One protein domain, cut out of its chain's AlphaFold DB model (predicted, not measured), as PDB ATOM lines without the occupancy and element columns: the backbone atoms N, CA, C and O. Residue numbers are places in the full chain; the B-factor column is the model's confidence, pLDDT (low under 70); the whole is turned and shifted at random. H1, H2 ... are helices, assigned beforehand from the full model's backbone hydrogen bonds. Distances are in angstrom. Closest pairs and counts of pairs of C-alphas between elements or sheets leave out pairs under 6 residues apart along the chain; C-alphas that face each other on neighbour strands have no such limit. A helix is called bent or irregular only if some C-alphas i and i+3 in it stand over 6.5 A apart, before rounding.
ATOM      1  N   ALA A   4     304.556 254.267 264.118       77.06
ATOM      2  CA  ALA A   4     303.967 253.950 262.820       77.06
ATOM      3  C   ALA A   4     304.075 252.450 262.496       77.06
ATOM      4  O   ALA A   4     303.114 251.832 262.035       77.06
ATOM      5  N   ASN A   5     305.218 251.841 262.819       75.62
ATOM      6  CA  ASN A   5     305.461 250.418 262.601       75.62
ATOM      7  C   ASN A   5     304.600 249.562 263.538       75.62
ATOM      8  O   ASN A   5     304.033 248.552 263.130       75.62
ATOM      9  N   LYS A   6     304.455 249.999 264.792       72.69
ATOM     10  CA  LYS A   6     303.612 249.338 265.796       72.69
ATOM     11  C   LYS A   6     302.136 249.350 265.379       72.69
ATOM     12  O   LYS A   6     301.453 248.333 265.491       72.69
ATOM     13  N   ARG A   7     301.663 250.477 264.832       83.38
ATOM     14  CA  ARG A   7     300.308 250.622 264.284       83.38
ATOM     15  C   ARG A   7     300.092 249.727 263.064       83.38
ATOM     16  O   ARG A   7     299.097 249.013 263.026       83.38
ATOM     17  N   ALA A   8     301.032 249.716 262.119       79.44
ATOM     18  CA  ALA A   8     300.951 248.880 260.922       79.44
ATOM     19  C   ALA A   8     300.893 247.381 261.264       79.44
ATOM     20  O   ALA A   8     300.040 246.668 260.738       79.44
ATOM     21  N   ILE A   9     301.737 246.922 262.196       84.75
ATOM     22  CA  ILE A   9     301.729 245.530 262.667       84.75
ATOM     23  C   ILE A   9     300.382 245.184 263.301       84.75
ATOM     24  O   ILE A   9     299.801 244.160 262.954       84.75
ATOM     25  N   ARG A  10     299.850 246.039 264.186       80.00
ATOM     26  CA  ARG A  10     298.542 245.799 264.811       80.00
ATOM     27  C   ARG A  10     297.446 245.653 263.761       80.00
ATOM     28  O   ARG A  10     296.681 244.699 263.835       80.00
ATOM     29  N   THR A  11     297.390 246.556 262.785       86.44
ATOM     30  CA  THR A  11     296.391 246.494 261.713       86.44
ATOM     31  C   THR A  11     296.542 245.219 260.887       86.44
ATOM     32  O   THR A  11     295.552 244.541 260.636       86.44
ATOM     33  N   ALA A  12     297.768 244.845 260.515       85.12
ATOM     34  CA  ALA A  12     298.022 243.630 259.745       85.12
ATOM     35  C   ALA A  12     297.603 242.362 260.506       85.12
ATOM     36  O   ALA A  12     296.895 241.521 259.954       85.12
ATOM     37  N   VAL A  13     297.985 242.253 261.783       84.94
ATOM     38  CA  VAL A  13     297.605 241.126 262.650       84.94
ATOM     39  C   VAL A  13     296.091 241.071 262.822       84.94
ATOM     40  O   VAL A  13     295.495 240.010 262.685       84.94
ATOM     41  N   GLN A  14     295.454 242.212 263.076       88.19
ATOM     42  CA  GLN A  14     294.014 242.283 263.293       88.19
ATOM     43  C   GLN A  14     293.231 241.854 262.042       88.19
ATOM     44  O   GLN A  14     292.283 241.076 262.152       88.19
ATOM     45  N   THR A  15     293.661 242.283 260.854       83.69
ATOM     46  CA  THR A  15     293.070 241.844 259.582       83.69
ATOM     47  C   THR A  15     293.306 240.356 259.329       83.69
ATOM     48  O   THR A  15     292.372 239.647 258.960       83.69
ATOM     49  N   ALA A  16     294.523 239.856 259.564       82.56
ATOM     50  CA  ALA A  16     294.846 238.441 259.384       82.56
ATOM     51  C   ALA A  16     294.000 237.537 260.293       82.56
ATOM     52  O   ALA A  16     293.466 236.530 259.831       82.56
ATOM     53  N   VAL A  17     293.818 237.924 261.560       85.06
ATOM     54  CA  VAL A  17     292.955 237.201 262.506       85.06
ATOM     55  C   VAL A  17     291.496 237.237 262.052       85.06
ATOM     56  O   VAL A  17     290.834 236.203 262.080       85.06
ATOM     57  N   GLY A  18     290.998 238.384 261.578       83.81
ATOM     58  CA  GLY A  18     289.641 238.485 261.031       83.81
ATOM     59  C   GLY A  18     289.405 237.521 259.863       83.81
ATOM     60  O   GLY A  18     288.396 236.818 259.837       83.81
ATOM     61  N   ILE A  19     290.369 237.423 258.942       79.88
ATOM     62  CA  ILE A  19     290.318 236.473 257.820       79.88
ATOM     63  C   ILE A  19     290.376 235.024 258.326       79.88
ATOM     64  O   ILE A  19     289.584 234.195 257.884       79.88
ATOM     65  N   ALA A  20     291.266 234.722 259.276       77.88
ATOM     66  CA  ALA A  20     291.422 233.378 259.834       77.88
ATOM     67  C   ALA A  20     290.153 232.876 260.542       77.88
ATOM     68  O   ALA A  20     289.837 231.695 260.447       77.88
ATOM     69  N   VAL A  21     289.409 233.760 261.216       81.00
ATOM     70  CA  VAL A  21     288.148 233.412 261.893       81.00
ATOM     71  C   VAL A  21     286.985 233.262 260.905       81.00
ATOM     72  O   VAL A  21     286.107 232.433 261.125       81.00
ATOM     73  N   ALA A  22     286.970 234.022 259.807       76.88
ATOM     74  CA  ALA A  22     285.939 233.900 258.772       76.88
ATOM     75  C   ALA A  22     286.111 232.639 257.897       76.88
ATOM     76  O   ALA A  22     285.130 232.098 257.388       76.88
ATOM     77  N   LEU A  23     287.349 232.156 257.737       70.38
ATOM     78  CA  LEU A  23     287.698 231.055 256.834       70.38
ATOM     79  C   LEU A  23     286.929 229.737 257.093       70.38
ATOM     80  O   LEU A  23     286.412 229.181 256.126       70.38
ATOM     81  N   PRO A  24     286.793 229.227 258.338       68.88
ATOM     82  CA  PRO A  24     286.124 227.951 258.607       68.88
ATOM     83  C   PRO A  24     284.653 227.935 258.185       68.88
ATOM     84  O   PRO A  24     284.176 226.933 257.659       68.88
ATOM     85  N   ALA A  25     283.943 229.058 258.351       69.88
ATOM     86  CA  ALA A  25     282.552 229.182 257.918       69.88
ATOM     87  C   ALA A  25     282.424 229.112 256.385       69.88
ATOM     88  O   ALA A  25     281.502 228.484 255.869       69.88
ATOM     89  N   ILE A  26     283.383 229.699 255.659       69.31
ATOM     90  CA  ILE A  26     283.449 229.650 254.190       69.31
ATOM     91  C   ILE A  26     283.783 228.228 253.713       69.31
ATOM     92  O   ILE A  26     283.152 227.731 252.783       69.31
ATOM     93  N   VAL A  27     284.737 227.554 254.367       72.00
ATOM     94  CA  VAL A  27     285.133 226.169 254.053       72.00
ATOM     95  C   VAL A  27     283.974 225.198 254.262       72.00
ATOM     96  O   VAL A  27     283.686 224.397 253.372       72.00
ATOM     97  N   GLY A  28     283.282 225.303 255.401       69.31
ATOM     98  CA  GLY A  28     282.125 224.465 255.713       69.31
ATOM     99  C   GLY A  28     280.965 224.671 254.736       69.31
ATOM    100  O   GLY A  28     280.353 223.699 254.302       69.31
ATOM    101  N   ALA A  29     280.698 225.916 254.325       72.62
ATOM    102  CA  ALA A  29     279.641 226.228 253.361       72.62
ATOM    103  C   ALA A  29     279.969 225.792 251.917       72.62
ATOM    104  O   ALA A  29     279.056 225.523 251.140       72.62
ATOM    105  N   ALA A  30     281.253 225.716 251.549       69.31
ATOM    106  CA  ALA A  30     281.698 225.393 250.192       69.31
ATOM    107  C   ALA A  30     281.842 223.880 249.912       69.31
ATOM    108  O   ALA A  30     282.126 223.503 248.776       69.31
ATOM    109  N   GLY A  31     281.673 223.011 250.919       64.94
ATOM    110  CA  GLY A  31     281.797 221.553 250.760       64.94
ATOM    111  C   GLY A  31     283.215 221.078 250.411       64.94
ATOM    112  O   GLY A  31     283.387 220.000 249.843       64.94
ATOM    113  N   ILE A  32     284.235 221.890 250.708       69.00
ATOM    114  CA  ILE A  32     285.631 221.593 250.375       69.00
ATOM    115  C   ILE A  32     286.180 220.553 251.366       69.00
ATOM    116  O   ILE A  32     285.988 220.719 252.572       69.00
ATOM    117  N   PRO A  33     286.911 219.517 250.900       67.31
ATOM    118  CA  PRO A  33     287.591 218.570 251.780       67.31
ATOM    119  C   PRO A  33     288.490 219.304 252.781       67.31
ATOM    120  O   PRO A  33     289.344 220.089 252.368       67.31
ATOM    121  N   GLU A  34     288.329 219.034 254.079       66.69
ATOM    122  CA  GLU A  34     288.928 219.824 255.173       66.69
ATOM    123  C   GLU A  34     290.448 220.015 255.070       66.69
ATOM    124  O   GLU A  34     290.967 221.016 255.549       66.69
ATOM    125  N   ALA A  35     291.176 219.104 254.418       67.75
ATOM    126  CA  ALA A  35     292.624 219.210 254.247       67.75
ATOM    127  C   ALA A  35     293.060 220.290 253.230       67.75
ATOM    128  O   ALA A  35     294.108 220.915 253.401       67.75
ATOM    129  N   LEU A  36     292.270 220.539 252.180       71.56
ATOM    130  CA  LEU A  36     292.631 221.447 251.082       71.56
ATOM    131  C   LEU A  36     292.777 222.927 251.518       71.56
ATOM    132  O   LEU A  36     293.769 223.564 251.148       71.56
ATOM    133  N   PRO A  37     291.867 223.490 252.340       72.12
ATOM    134  CA  PRO A  37     291.998 224.846 252.860       72.12
ATOM    135  C   PRO A  37     293.182 225.009 253.809       72.12
ATOM    136  O   PRO A  37     293.826 226.053 253.781       72.12
ATOM    137  N   TRP A  38     293.512 223.999 254.621       73.75
ATOM    138  CA  TRP A  38     294.673 224.070 255.516       73.75
ATOM    139  C   TRP A  38     295.990 224.122 254.745       73.75
ATOM    140  O   TRP A  38     296.886 224.886 255.118       73.75
ATOM    141  N   VAL A  39     296.096 223.389 253.633       75.12
ATOM    142  CA  VAL A  39     297.248 223.494 252.724       75.12
ATOM    143  C   VAL A  39     297.306 224.889 252.103       75.12
ATOM    144  O   VAL A  39     298.359 225.521 252.148       75.12
ATOM    145  N   ALA A  40     296.186 225.411 251.595       76.62
ATOM    146  CA  ALA A  40     296.132 226.751 251.009       76.62
ATOM    147  C   ALA A  40     296.482 227.853 252.025       76.62
ATOM    148  O   ALA A  40     297.260 228.754 251.713       76.62
ATOM    149  N   ALA A  41     295.969 227.757 253.254       81.06
ATOM    150  CA  ALA A  41     296.286 228.672 254.344       81.06
ATOM    151  C   ALA A  41     297.776 228.608 254.708       81.06
ATOM    152  O   ALA A  41     298.428 229.646 254.815       81.06
ATOM    153  N   SER A  42     298.340 227.404 254.826       78.81
ATOM    154  CA  SER A  42     299.766 227.214 255.117       78.81
ATOM    155  C   SER A  42     300.648 227.788 254.008       78.81
ATOM    156  O   SER A  42     301.629 228.477 254.290       78.81
ATOM    157  N   LEU A  43     300.271 227.572 252.744       78.56
ATOM    158  CA  LEU A  43     300.989 228.106 251.588       78.56
ATOM    159  C   LEU A  43     300.882 229.635 251.513       78.56
ATOM    160  O   LEU A  43     301.869 230.305 251.212       78.56
ATOM    161  N   ALA A  44     299.716 230.197 251.839       80.62
ATOM    162  CA  ALA A  44     299.507 231.640 251.912       80.62
ATOM    163  C   ALA A  44     300.357 232.279 253.021       80.62
ATOM    164  O   ALA A  44     300.979 233.317 252.792       80.62
ATOM    165  N   VAL A  45     300.446 231.642 254.195       82.56
ATOM    166  CA  VAL A  45     301.328 232.081 255.289       82.56
ATOM    167  C   VAL A  45     302.793 231.998 254.862       82.56
ATOM    168  O   VAL A  45     303.518 232.982 255.015       82.56
ATOM    169  N   ALA A  46     303.226 230.879 254.274       79.12
ATOM    170  CA  ALA A  46     304.595 230.704 253.790       79.12
ATOM    171  C   ALA A  46     304.965 231.741 252.714       79.12
ATOM    172  O   ALA A  46     306.025 232.361 252.789       79.12
ATOM    173  N   GLY A  47     304.070 231.992 251.755       82.12
ATOM    174  CA  GLY A  47     304.242 233.010 250.717       82.12
ATOM    175  C   GLY A  47     304.260 234.433 251.279       82.12
ATOM    176  O   GLY A  47     305.102 235.245 250.891       82.12
ATOM    177  N   GLY A  48     303.391 234.729 252.249       82.94
ATOM    178  CA  GLY A  48     303.404 235.993 252.983       82.94
ATOM    179  C   GLY A  48     304.734 236.218 253.702       82.94
ATOM    180  O   GLY A  48     305.325 237.292 253.593       82.94
ATOM    181  N   PHE A  49     305.254 235.181 254.360       81.31
ATOM    182  CA  PHE A  49     306.543 235.231 255.048       81.31
ATOM    183  C   PHE A  49     307.713 235.416 254.073       81.31
ATOM    184  O   PHE A  49     308.574 236.269 254.295       81.31
ATOM    185  N   ALA A  50     307.708 234.695 252.950       83.44
ATOM    186  CA  ALA A  50     308.688 234.875 251.881       83.44
ATOM    187  C   ALA A  50     308.662 236.310 251.323       83.44
ATOM    188  O   ALA A  50     309.714 236.904 251.081       83.44
ATOM    189  N   ARG A  51     307.473 236.914 251.183       80.81
ATOM    190  CA  ARG A  51     307.347 238.306 250.735       80.81
ATOM    191  C   ARG A  51     307.884 239.291 251.764       80.81
ATOM    192  O   ARG A  51     308.549 240.238 251.355       80.81
ATOM    193  N   VAL A  52     307.644 239.052 253.058       82.19
ATOM    194  CA  VAL A  52     308.226 239.841 254.158       82.19
ATOM    195  C   VAL A  52     309.753 239.798 254.104       82.19
ATOM    196  O   VAL A  52     310.388 240.851 254.122       82.19
ATOM    197  N   MET A  53     310.337 238.609 253.952       75.75
ATOM    198  CA  MET A  53     311.791 238.434 253.828       75.75
ATOM    199  C   MET A  53     312.382 239.143 252.600       75.75
ATOM    200  O   MET A  53     313.528 239.581 252.638       75.75
ATOM    201  N   ALA A  54     311.597 239.326 251.536       76.19
ATOM    202  CA  ALA A  54     312.019 240.059 250.344       76.19
ATOM    203  C   ALA A  54     312.002 241.597 250.501       76.19
ATOM    204  O   ALA A  54     312.472 242.298 249.604       76.19
ATOM    205  N   LEU A  55     311.463 242.164 251.592       81.94
ATOM    206  CA  LEU A  55     311.481 243.619 251.788       81.94
ATOM    207  C   LEU A  55     312.892 244.128 252.116       81.94
ATOM    208  O   LEU A  55     313.526 243.673 253.066       81.94
ATOM    209  N   SER A  56     313.315 245.212 251.455       69.75
ATOM    210  CA  SER A  56     314.577 245.914 251.759       69.75
ATOM    211  C   SER A  56     314.651 246.405 253.210       69.75
ATOM    212  O   SER A  56     315.727 246.556 253.775       69.75
ATOM    213  N   ALA A  57     313.507 246.656 253.857       73.44
ATOM    214  CA  ALA A  57     313.458 246.970 255.285       73.44
ATOM    215  C   ALA A  57     313.922 245.797 256.169       73.44
ATOM    216  O   ALA A  57     314.613 246.036 257.156       73.44
ATOM    217  N   VAL A  58     313.591 244.557 255.794       74.88
ATOM    218  CA  VAL A  58     314.029 243.340 256.493       74.88
ATOM    219  C   VAL A  58     315.499 243.058 256.191       74.88
ATOM    220  O   VAL A  58     316.271 242.811 257.112       74.88
ATOM    221  N   GLN A  59     315.926 243.241 254.939       71.12
ATOM    222  CA  GLN A  59     317.337 243.109 254.551       71.12
ATOM    223  C   GLN A  59     318.254 244.105 255.281       71.12
ATOM    224  O   GLN A  59     319.355 243.747 255.695       71.12
ATOM    225  N   ARG A  60     317.790 245.340 255.522       75.88
ATOM    226  CA  ARG A  60     318.529 246.351 256.306       75.88
ATOM    227  C   ARG A  60     318.679 245.991 257.785       75.88
ATOM    228  O   ARG A  60     319.638 246.429 258.414       75.88
ATOM    229  N   LEU A  61     317.744 245.215 258.333       69.62
ATOM    230  CA  LEU A  61     317.798 244.692 259.702       69.62
ATOM    231  C   LEU A  61     318.662 243.430 259.813       69.62
ATOM    232  O   LEU A  61     319.166 243.136 260.896       69.62
ATOM    233  N   LEU A  62     318.839 242.693 258.716       67.94
ATOM    234  CA  LEU A  62     319.642 241.479 258.699       67.94
ATOM    235  C   LEU A  62     321.153 241.798 258.761       67.94
ATOM    236  O   LEU A  62     321.619 242.769 258.144       67.94
TER     237      LEU A  62
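This is residues 4 to 62 of the 73 residues of an uncharacterized protein of Desertiactinospora gelatinilytica (UniProt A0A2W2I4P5). Two long helices, H1 and H2, run opposite ways as a narrow, open V, joined at its closed end by the tight link of residues 31 to 34; a short helix, H3, is set crosswise beyond the far end of H2. The two arms come near each other without clearly touching, and H1 has a kink of 30 degrees near residue 24, toward the closed end. The printed part has 59 residues with three named helices, in the order H1, H2, H3, and no named strand; the class is all helix. The whole is loose, with a radius of gyration of the C-alphas of 14.7 A, and in outline a rod that spans 44 by 21 by 10 A.

The longest helix is H1, residues 4 to 30, with 38.4 A from first to last C-alpha; it begins at C-alpha 4 at (303.967, 253.950, 262.820) and ends at C-alpha 30 at (281.698, 225.393, 250.192). H1 is irregular, but only just: C-alphas 21 and 24 are 6.7 A apart, and its line is a rough one. H2, residues 35 to 53, measures 27.1 A from first to last C-alpha. H3, residues 56 to 61, measures 8.7 A and ends at C-alpha 61 at (317.798, 244.692, 259.702).

H1 and H2 are close but not clearly touching, with 1 pair of C-alphas within 8 A. Their closest C-alphas, those of Val 27 and Pro 37, are 7.1 A apart. Their lines stand at a shallow tilt of 17 degrees, and they run opposite ways, with 13.4 A from centre to centre. H2 and H3 are close but not clearly touching; their closest C-alphas, those of Val 52 and Val 58, are 7.2 A apart. The lines of H2 and H3 are about perpendicular, at 74 degrees. H1 and H3 are apart. Each O i to N i+4 pair is within hydrogen-bond range in H2 and H3, and 21 of 23 are in H1.

The two C-alphas farthest apart, those of Gly 31 and Arg 60, are 44.7 A from each other, while the first and last printed C-alphas, those of Ala 4 and Leu 62, are 20.5 A apart. Residues 4 to 15, 28 to 33, 46 to 52 and 54 to 61 stand free. The printed part has no cut, and the links from H1 to H2 and from H2 to H3 are both tight. The mean pLDDT of the printed part is 76.7; residues 24 to 26, 28, 30 to 35, 56, and 61 to 62 are under 70.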